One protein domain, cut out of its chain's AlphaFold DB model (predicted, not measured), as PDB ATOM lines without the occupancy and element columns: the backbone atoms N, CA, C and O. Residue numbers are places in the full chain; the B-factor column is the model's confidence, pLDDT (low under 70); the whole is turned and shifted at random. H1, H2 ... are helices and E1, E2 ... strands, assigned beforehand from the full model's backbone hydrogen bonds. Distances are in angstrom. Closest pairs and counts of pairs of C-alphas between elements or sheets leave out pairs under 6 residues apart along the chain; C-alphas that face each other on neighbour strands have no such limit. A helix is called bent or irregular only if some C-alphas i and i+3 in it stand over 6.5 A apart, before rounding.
ATOM      1  N   GLN A   9     -12.116  31.051  40.601       95.62
ATOM      2  CA  GLN A   9     -13.141  30.761  41.596       95.62
ATOM      3  C   GLN A   9     -14.296  31.745  41.414       95.62
ATOM      4  O   GLN A   9     -14.069  32.943  41.249       95.62
ATOM      5  N   TYR A  10     -15.523  31.238  41.442       97.25
ATOM      6  CA  TYR A  10     -16.742  32.044  41.392       97.25
ATOM      7  C   TYR A  10     -17.525  31.846  42.688       97.25
ATOM      8  O   TYR A  10     -17.586  30.730  43.211       97.25
ATOM      9  N   LYS A  11     -18.154  32.909  43.199       95.69
ATOM     10  CA  LYS A  11     -18.869  32.864  44.485       95.69
ATOM     11  C   LYS A  11     -20.081  31.937  44.432       95.69
ATOM     12  O   LYS A  11     -20.461  31.330  45.426       95.69
ATOM     13  N   ASN A  12     -20.723  31.866  43.272       97.69
ATOM     14  CA  ASN A  12     -21.965  31.138  43.065       97.69
ATOM     15  C   ASN A  12     -22.114  30.722  41.594       97.69
ATOM     16  O   ASN A  12     -21.367  31.150  40.710       97.69
ATOM     17  N   PHE A  13     -23.117  29.885  41.326       97.88
ATOM     18  CA  PHE A  13     -23.395  29.400  39.976       97.88
ATOM     19  C   PHE A  13     -23.809  30.509  39.014       97.88
ATOM     20  O   PHE A  13     -23.523  30.396  37.827       97.88
ATOM     21  N   ARG A  14     -24.445  31.584  39.496       97.38
ATOM     22  CA  ARG A  14     -24.844  32.710  38.643       97.38
ATOM     23  C   ARG A  14     -23.615  33.376  38.028       97.38
ATOM     24  O   ARG A  14     -23.550  33.498  36.811       97.38
ATOM     25  N   GLU A  15     -22.626  33.736  38.841       97.62
ATOM     26  CA  GLU A  15     -21.360  34.309  38.368       97.62
ATOM     27  C   GLU A  15     -20.610  33.355  37.434       97.62
ATOM     28  O   GLU A  15     -20.183  33.753  36.349       97.62
ATOM     29  N   GLY A  16     -20.502  32.079  37.823       97.38
ATOM     30  CA  GLY A  16     -19.853  31.066  36.994       97.38
ATOM     31  C   GLY A  16     -20.542  30.887  35.638       97.38
ATOM     32  O   GLY A  16     -19.866  30.761  34.621       97.38
ATOM     33  N   ASN A  17     -21.877  30.907  35.597       96.12
ATOM     34  CA  ASN A  17     -22.644  30.740  34.363       96.12
ATOM     35  C   ASN A  17     -22.568  31.976  33.462       96.12
ATOM     36  O   ASN A  17     -22.488  31.823  32.245       96.12
ATOM     37  N   ILE A  18     -22.542  33.185  34.036       95.69
ATOM     38  CA  ILE A  18     -22.311  34.418  33.271       95.69
ATOM     39  C   ILE A  18     -20.973  34.327  32.532       95.69
ATOM     40  O   ILE A  18     -20.914  34.586  31.332       95.69
ATOM     41  N   GLU A  19     -19.903  33.923  33.218       96.38
ATOM     42  CA  GLU A  19     -18.593  33.796  32.578       96.38
ATOM     43  C   GLU A  19     -18.539  32.622  31.589       96.38
ATOM     44  O   GLU A  19     -17.993  32.764  30.494       96.38
ATOM     45  N   LEU A  20     -19.151  31.480  31.928       94.75
ATOM     46  CA  LEU A  20     -19.267  30.336  31.023       94.75
ATOM     47  C   LEU A  20     -19.922  30.746  29.701       94.75
ATOM     48  O   LEU A  20     -19.402  30.404  28.644       94.75
ATOM     49  N   ASN A  21     -21.011  31.514  29.743       91.50
ATOM     50  CA  ASN A  21     -21.700  31.969  28.537       91.50
ATOM     51  C   ASN A  21     -20.804  32.854  27.659       91.50
ATOM     52  O   ASN A  21     -20.764  32.648  26.449       91.50
ATOM     53  N   LYS A  22     -20.009  33.761  28.247       92.06
ATOM     54  CA  LYS A  22     -19.024  34.559  27.489       92.06
ATOM     55  C   LYS A  22     -17.968  33.687  26.805       92.06
ATOM     56  O   LYS A  22     -17.528  34.001  25.703       92.06
ATOM     57  N   ILE A  23     -17.534  32.606  27.455       92.56
ATOM     58  CA  ILE A  23     -16.583  31.653  26.862       92.56
ATOM     59  C   ILE A  23     -17.251  30.893  25.712       92.56
ATOM     60  O   ILE A  23     -16.663  30.766  24.641       92.56
ATOM     61  N   LEU A  24     -18.480  30.415  25.913       90.25
ATOM     62  CA  LEU A  24     -19.219  29.634  24.918       90.25
ATOM     63  C   LEU A  24     -19.596  30.442  23.670       90.25
ATOM     64  O   LEU A  24     -19.696  29.851  22.602       90.25
ATOM     65  N   GLN A  25     -19.728  31.767  23.776       86.38
ATOM     66  CA  GLN A  25     -19.858  32.656  22.613       86.38
ATOM     67  C   GLN A  25     -18.619  32.629  21.703       86.38
ATOM     68  O   GLN A  25     -18.734  32.873  20.508       86.38
ATOM     69  N   LYS A  26     -17.436  32.335  22.257       89.62
ATOM     70  CA  LYS A  26     -16.170  32.262  21.506       89.62
ATOM     71  C   LYS A  26     -15.808  30.837  21.103       89.62
ATOM     72  O   LYS A  26     -15.153  30.634  20.089       89.62
ATOM     73  N   ILE A  27     -16.192  29.859  21.922       89.12
ATOM     74  CA  ILE A  27     -15.851  28.448  21.737       89.12
ATOM     75  C   ILE A  27     -17.137  27.648  21.561       89.12
ATOM     76  O   ILE A  27     -17.746  27.165  22.524       89.12
ATOM     77  N   LEU A  28     -17.520  27.489  20.297       85.38
ATOM     78  CA  LEU A  28     -18.637  26.641  19.908       85.38
ATOM     79  C   LEU A  28     -18.340  25.174  20.235       85.38
ATOM     80  O   LEU A  28     -17.192  24.744  20.325       85.38
ATOM     81  N   PHE A  29     -19.406  24.408  20.448       88.62
ATOM     82  CA  PHE A  29     -19.357  22.960  20.692       88.62
ATOM     83  C   PHE A  29     -18.450  22.500  21.848       88.62
ATOM     84  O   PHE A  29     -18.012  21.354  21.901       88.62
ATOM     85  N   SER A  30     -18.204  23.370  22.825       92.44
ATOM     86  CA  SER A  30     -17.466  22.998  24.029       92.44
ATOM     87  C   SER A  30     -18.309  22.127  24.971       92.44
ATOM     88  O   SER A  30     -19.522  22.312  25.065       92.44
ATOM     89  N   ASN A  31     -17.663  21.247  25.743       95.00
ATOM     90  CA  ASN A  31     -18.262  20.512  26.868       95.00
ATOM     91  C   ASN A  31     -18.007  21.184  28.236       95.00
ATOM     92  O   ASN A  31     -18.191  20.565  29.287       95.00
ATOM     93  N   LEU A  32     -17.567  22.450  28.240       94.75
ATOM     94  CA  LEU A  32     -17.409  23.236  29.463       94.75
ATOM     95  C   LEU A  32     -18.737  23.362  30.215       94.75
ATOM     96  O   LEU A  32     -19.797  23.568  29.613       94.75
ATOM     97  N   ASN A  33     -18.664  23.260  31.538       95.38
ATOM     98  CA  ASN A  33     -19.781  23.456  32.449       95.38
ATOM     99  C   ASN A  33     -19.311  24.079  33.770       95.38
ATOM    100  O   ASN A  33     -18.128  24.001  34.115       95.38
ATOM    101  N   THR A  34     -20.242  24.661  34.523       96.31
ATOM    102  CA  THR A  34     -19.999  25.050  35.915       96.31
ATOM    103  C   THR A  34     -20.199  23.863  36.853       96.31
ATOM    104  O   THR A  34     -21.032  22.988  36.612       96.31
ATOM    105  N   TYR A  35     -19.421  23.808  37.931       95.38
ATOM    106  CA  TYR A  35     -19.573  22.801  38.979       95.38
ATOM    107  C   TYR A  35     -19.163  23.356  40.345       95.38
ATOM    108  O   TYR A  35     -18.322  24.252  40.433       95.38
ATOM    109  N   TRP A  36     -19.750  22.802  41.408       96.38
ATOM    110  CA  TRP A  36     -19.381  23.130  42.784       96.38
ATOM    111  C   TRP A  36     -18.117  22.379  43.202       96.38
ATOM    112  O   TRP A  36     -18.048  21.150  43.125       96.38
ATOM    113  N   CYS A  37     -17.125  23.118  43.677       95.06
ATOM    114  CA  CYS A  37     -15.902  22.593  44.247       95.06
ATOM    115  C   CYS A  37     -16.034  22.467  45.760       95.06
ATOM    116  O   CYS A  37     -16.064  23.464  46.476       95.06
ATOM    117  N   LYS A  38     -16.033  21.229  46.262       94.00
ATOM    118  CA  LYS A  38     -16.037  20.978  47.710       94.00
ATOM    119  C   LYS A  38     -14.733  21.416  48.389       94.00
ATOM    120  O   LYS A  38     -14.784  21.866  49.522       94.00
ATOM    121  N   LYS A  39     -13.587  21.316  47.698       93.31
ATOM    122  CA  LYS A  39     -12.262  21.667  48.247       93.31
ATOM    123  C   LYS A  39     -12.158  23.157  48.587       93.31
ATOM    124  O   LYS A  39     -11.660  23.504  49.647       93.31
ATOM    125  N   HIS A  40     -12.622  24.019  47.684       92.69
ATOM    126  CA  HIS A  40     -12.502  25.479  47.807       92.69
ATOM    127  C   HIS A  40     -13.807  26.172  48.196       92.69
ATOM    128  O   HIS A  40     -13.840  27.394  48.280       92.69
ATOM    129  N   ASN A  41     -14.880  25.405  48.410       95.19
ATOM    130  CA  ASN A  41     -16.210  25.918  48.737       95.19
ATOM    131  C   ASN A  41     -16.692  27.014  47.760       95.19
ATOM    132  O   ASN A  41     -17.208  28.054  48.167       95.19
ATOM    133  N   CYS A  42     -16.467  26.799  46.461       96.06
ATOM    134  CA  CYS A  42     -16.746  27.773  45.406       96.06
ATOM    135  C   CYS A  42     -17.177  27.084  44.102       96.06
ATOM    136  O   CYS A  42     -17.161  25.857  43.990       96.06
ATOM    137  N   VAL A  43     -17.564  27.862  43.092       97.56
ATOM    138  CA  VAL A  43     -17.864  27.354  41.747       97.56
ATOM    139  C   VAL A  43     -16.636  27.478  40.849       97.56
ATOM    140  O   VAL A  43     -15.920  28.476  40.892       97.56
ATOM    141  N   HIS A  44     -16.428  26.491  39.978       96.25
ATOM    142  CA  HIS A  44     -15.452  26.543  38.890       96.25
ATOM    143  C   HIS A  44     -16.107  26.259  37.543       96.25
ATOM    144  O   HIS A  44     -17.192  25.685  37.466       96.25
ATOM    145  N   ILE A  45     -15.386  26.596  36.474       95.62
ATOM    146  CA  ILE A  45     -15.679  26.155  35.111       95.62
ATOM    147  C   ILE A  45     -14.691  25.045  34.736       95.62
ATOM    148  O   ILE A  45     -13.489  25.144  34.994       95.62
ATOM    149  N   GLY A  46     -15.182  23.966  34.131       93.50
ATOM    150  CA  GLY A  46     -14.340  22.869  33.662       93.50
ATOM    151  C   GLY A  46     -15.030  21.982  32.637       93.50
ATOM    152  O   GLY A  46     -16.246  22.032  32.474       93.50
ATOM    153  N   HIS A  47     -14.238  21.173  31.935       92.50
ATOM    154  CA  HIS A  47     -14.753  20.224  30.952       92.50
ATOM    155  C   HIS A  47     -15.514  19.096  31.649       92.50
ATOM    156  O   HIS A  47     -14.986  18.450  32.558       92.50
ATOM    157  N   ASN A  48     -16.740  18.844  31.201       93.50
ATOM    158  CA  ASN A  48     -17.519  17.694  31.626       93.50
ATOM    159  C   ASN A  48     -17.416  16.593  30.564       93.50
ATOM    160  O   ASN A  48     -18.166  16.590  29.591       93.50
ATOM    161  N   TYR A  49     -16.510  15.635  30.773       90.56
ATOM    162  CA  TYR A  49     -16.309  14.498  29.862       90.56
ATOM    163  C   TYR A  49     -17.532  13.573  29.750       90.56
ATOM    164  O   TYR A  49     -17.610  12.775  28.826       90.56
ATOM    165  N   ARG A  50     -18.492  13.674  30.680       93.00
ATOM    166  CA  ARG A  50     -19.754  12.920  30.651       93.00
ATOM    167  C   ARG A  50     -20.871  13.661  29.916       93.00
ATOM    168  O   ARG A  50     -21.985  13.148  29.829       93.00
ATOM    169  N   MET A  51     -20.623  14.884  29.446       94.25
ATOM    170  CA  MET A  51     -21.609  15.636  28.679       94.25
ATOM    171  C   MET A  51     -21.790  14.974  27.314       94.25
ATOM    172  O   MET A  51     -20.827  14.833  26.564       94.25
ATOM    173  N   LYS A  52     -23.024  14.578  26.994       95.19
ATOM    174  CA  LYS A  52     -23.340  13.981  25.696       95.19
ATOM    175  C   LYS A  52     -23.329  15.034  24.586       95.19
ATOM    176  O   LYS A  52     -23.686  16.191  24.826       95.19
ATOM    177  N   ASN A  53     -23.000  14.620  23.366       93.25
ATOM    178  CA  ASN A  53     -22.943  15.507  22.200       93.25
ATOM    179  C   ASN A  53     -24.286  16.201  21.931       93.25
ATOM    180  O   ASN A  53     -24.307  17.395  21.640       93.25
ATOM    181  N   GLU A  54     -25.415  15.517  22.131       94.75
ATOM    182  CA  GLU A  54     -26.749  16.101  21.944       94.75
ATOM    183  C   GLU A  54     -26.995  17.268  22.908       94.75
ATOM    184  O   GLU A  54     -27.666  18.240  22.566       94.75
ATOM    185  N   THR A  55     -26.411  17.215  24.111       93.12
ATOM    186  CA  THR A  55     -26.503  18.308  25.092       93.12
ATOM    187  C   THR A  55     -25.716  19.529  24.625       93.12
ATOM    188  O   THR A  55     -26.202  20.657  24.733       93.12
ATOM    189  N   ILE A  56     -24.519  19.307  24.079       92.44
ATOM    190  CA  ILE A  56     -23.665  20.363  23.527       92.44
ATOM    191  C   ILE A  56     -24.373  21.042  22.352       92.44
ATOM    192  O   ILE A  56     -24.480  22.268  22.333       92.44
ATOM    193  N   LEU A  57     -24.907  20.250  21.417       90.62
ATOM    194  CA  LEU A  57     -25.645  20.746  20.257       90.62
ATOM    195  C   LEU A  57     -26.878  21.546  20.684       90.62
ATOM    196  O   LEU A  57     -27.026  22.697  20.280       90.62
ATOM    197  N   LYS A  58     -27.720  20.992  21.567       89.75
ATOM    198  CA  LYS A  58     -28.922  21.676  22.070       89.75
ATOM    199  C   LYS A  58     -28.590  23.025  22.708       89.75
ATOM    200  O   LYS A  58     -29.304  24.000  22.489       89.75
ATOM    201  N   ARG A  59     -27.495  23.105  23.470       88.56
ATOM    202  CA  ARG A  59     -27.029  24.364  24.064       88.56
ATOM    203  C   ARG A  59     -26.665  25.402  23.001       88.56
ATOM    204  O   ARG A  59     -27.050  26.558  23.149       88.56
ATOM    205  N   GLN A  60     -25.962  25.000  21.944       85.12
ATOM    206  CA  GLN A  60     -25.572  25.914  20.868       85.12
ATOM    207  C   GLN A  60     -26.780  26.396  20.060       85.12
ATOM    208  O   GLN A  60     -26.939  27.598  19.864       85.12
ATOM    209  N   PHE A  61     -27.693  25.495  19.690       85.94
ATOM    210  CA  PHE A  61     -28.919  25.874  18.982       85.94
ATOM    211  C   PHE A  61     -29.803  26.822  19.797       85.94
ATOM    212  O   PHE A  61     -30.306  27.802  19.256       85.94
ATOM    213  N   ASN A  62     -29.945  26.590  21.105       82.06
ATOM    214  CA  ASN A  62     -30.676  27.513  21.976       82.06
ATOM    215  C   ASN A  62     -30.006  28.893  22.050       82.06
ATOM    216  O   ASN A  62     -30.700  29.906  22.064       82.06
ATOM    217  N   SER A  63     -28.670  28.944  22.078       78.56
ATOM    218  CA  SER A  63     -27.934  30.213  22.064       78.56
ATOM    219  C   SER A  63     -28.168  30.990  20.769       78.56
ATOM    220  O   SER A  63     -28.406  32.193  20.824       78.56
ATOM    221  N   ILE A  64     -28.139  30.310  19.618       77.31
ATOM    222  CA  ILE A  64     -28.419  30.917  18.308       77.31
ATOM    223  C   ILE A  64     -29.867  31.407  18.251       77.31
ATOM    224  O   ILE A  64     -30.106  32.544  17.866       77.31
ATOM    225  N   LYS A  65     -30.830  30.590  18.692       74.31
ATOM    226  CA  LYS A  65     -32.247  30.974  18.720       74.31
ATOM    227  C   LYS A  65     -32.473  32.248  19.535       74.31
ATOM    228  O   LYS A  65     -33.157  33.150  19.070       74.31
ATOM    229  N   ASN A  66     -31.882  32.334  20.725       69.38
ATOM    230  CA  ASN A  66     -32.006  33.522  21.569       69.38
ATOM    231  C   ASN A  66     -31.347  34.753  20.934       69.38
ATOM    232  O   ASN A  66     -31.867  35.853  21.080       69.38
ATOM    233  N   PHE A  67     -30.232  34.571  20.220       71.94
ATOM    234  CA  PHE A  67     -29.591  35.650  19.470       71.94
ATOM    235  C   PHE A  67     -30.494  36.166  18.340       71.94
ATOM    236  O   PHE A  67     -30.715  37.368  18.251       71.94
ATOM    237  N   VAL A  68     -31.076  35.265  17.540       69.62
ATOM    238  CA  VAL A  68     -31.990  35.624  16.441       69.62
ATOM    239  C   VAL A  68     -33.209  36.389  16.960       69.62
ATOM    240  O   VAL A  68     -33.491  37.476  16.463       69.62
ATOM    241  N   ILE A  69     -33.860  35.893  18.019       64.19
ATOM    242  CA  ILE A  69     -35.001  36.585  18.646       64.19
ATOM    243  C   ILE A  69     -34.590  37.987  19.110       64.19
ATOM    244  O   ILE A  69     -35.278  38.956  18.811       64.19
ATOM    245  N   SER A  70     -33.436  38.116  19.776       63.06
ATOM    246  CA  SER A  70     -32.966  39.432  20.218       63.06
ATOM    247  C   SER A  70     -32.667  40.379  19.057       63.06
ATOM    248  O   SER A  70     -32.872  41.571  19.210       63.06
ATOM    249  N   SER A  71     -32.212  39.888  17.898       61.84
ATOM    250  CA  SER A  71     -31.939  40.738  16.730       61.84
ATOM    251  C   SER A  71     -33.197  41.172  15.976       61.84
ATOM    252  O   SER A  71     -33.211  42.260  15.407       61.84
TER     253      SER A  71
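This is residues 9 to 71 of the 85 residues of an uncharacterized protein of Dehalococcoidia bacterium (UniProt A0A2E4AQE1). A two-stranded hairpin, E1 and E2, has the helix H1 packed over one of its faces, running roughly lengthwise along the strands, and a longer helix, H2, sets off crosswise beyond the end of the hairpin where E1 begins and E2 ends. The first half of H2 passes beside Phe 29, in the link from H1 to E1, while its residues 65 to 71 stick out as a free end. The printed part has 63 residues, with two named helices and two named strands in the order H1, E1, E2, H2; the sheet has the order E1 - E2 and is antiparallel, and the class is mixed, helices and strands. The whole is only just compact, close to loose, with a radius of gyration of the C-alphas of 12.7 A, and its outline is elongated, with spans of 40 by 25 by 14 A.

Start with the sheet. Find C-alpha 32 at (-17.409, 23.236, 29.463); from there E1, residues 32 to 37, runs 14.9 A from first to last C-alpha, and its direction is almost wholly along rising z. After the four residues between the two strands look for Cys 42, where E2 begins; it takes residues 42 to 47, spans 16.4 A and goes back toward lower z. Now go to C-alpha 13 at (-23.395, 29.400, 39.976), where H1 begins; it holds residues 13 to 24 and is 15.6 A long. Last comes H2, residues 53 to 71, the longest helix with 19 residues and 27.3 A; it ends at C-alpha 71, at (-31.939, 40.738, 16.730), and along it you will see y climb. Neither helix is bent.

Look first at E1 and E2, which form a hairpin and are antiparallel, with 146 degrees between their directions. The C-alphas of Leu 32 and His 47 face each other at 4.3 A, and those of Trp 36 and Val 43 at 4.6 A. Across the pair, N 33 and O 46 are 2.9 A apart and N 37 and O 42 are 2.8 A apart, both within hydrogen-bond range. Next turn to H1 and the strands: the closest C-alphas of H1 and E1 are those of Gly 16 and Thr 34, 6.1 A apart, among 8 pairs within 8 A. Toward E2 the closest C-alphas are those of Phe 13 and Val 43, at 6.2 A, among 5 pairs within 8 A. The centre of H1 is 10.0 A from that of E1 and 9.8 A from that of E2. Then turn to H2: it is apart from E1, and it is only just apart from H1, with the closest C-alphas 8.4 A from each other. In H1 and H2 every O i to N i+4 pair is within hydrogen-bond range.

The two C-alphas farthest apart are those of Lys 39, between E1 and E2, and Ser 71, the last residue of H2, at 41.8 A. From the first printed C-alpha, that of Gln 9, to the last, that of Ser 71, you cross 32.7 A. The printed part runs from residue 9 to residue 71 and has no cut. No link is long: those from E1 to E2 and from E2 to H2 are tight, and that from H1 to E1, with 7 residues, is short. Residues 65 to 71 of H2 stand free. Read the B-factor column for the model's confidence: the mean pLDDT of the printed part is 89.9, and residue 66 and residues 68 to 71 are under 70.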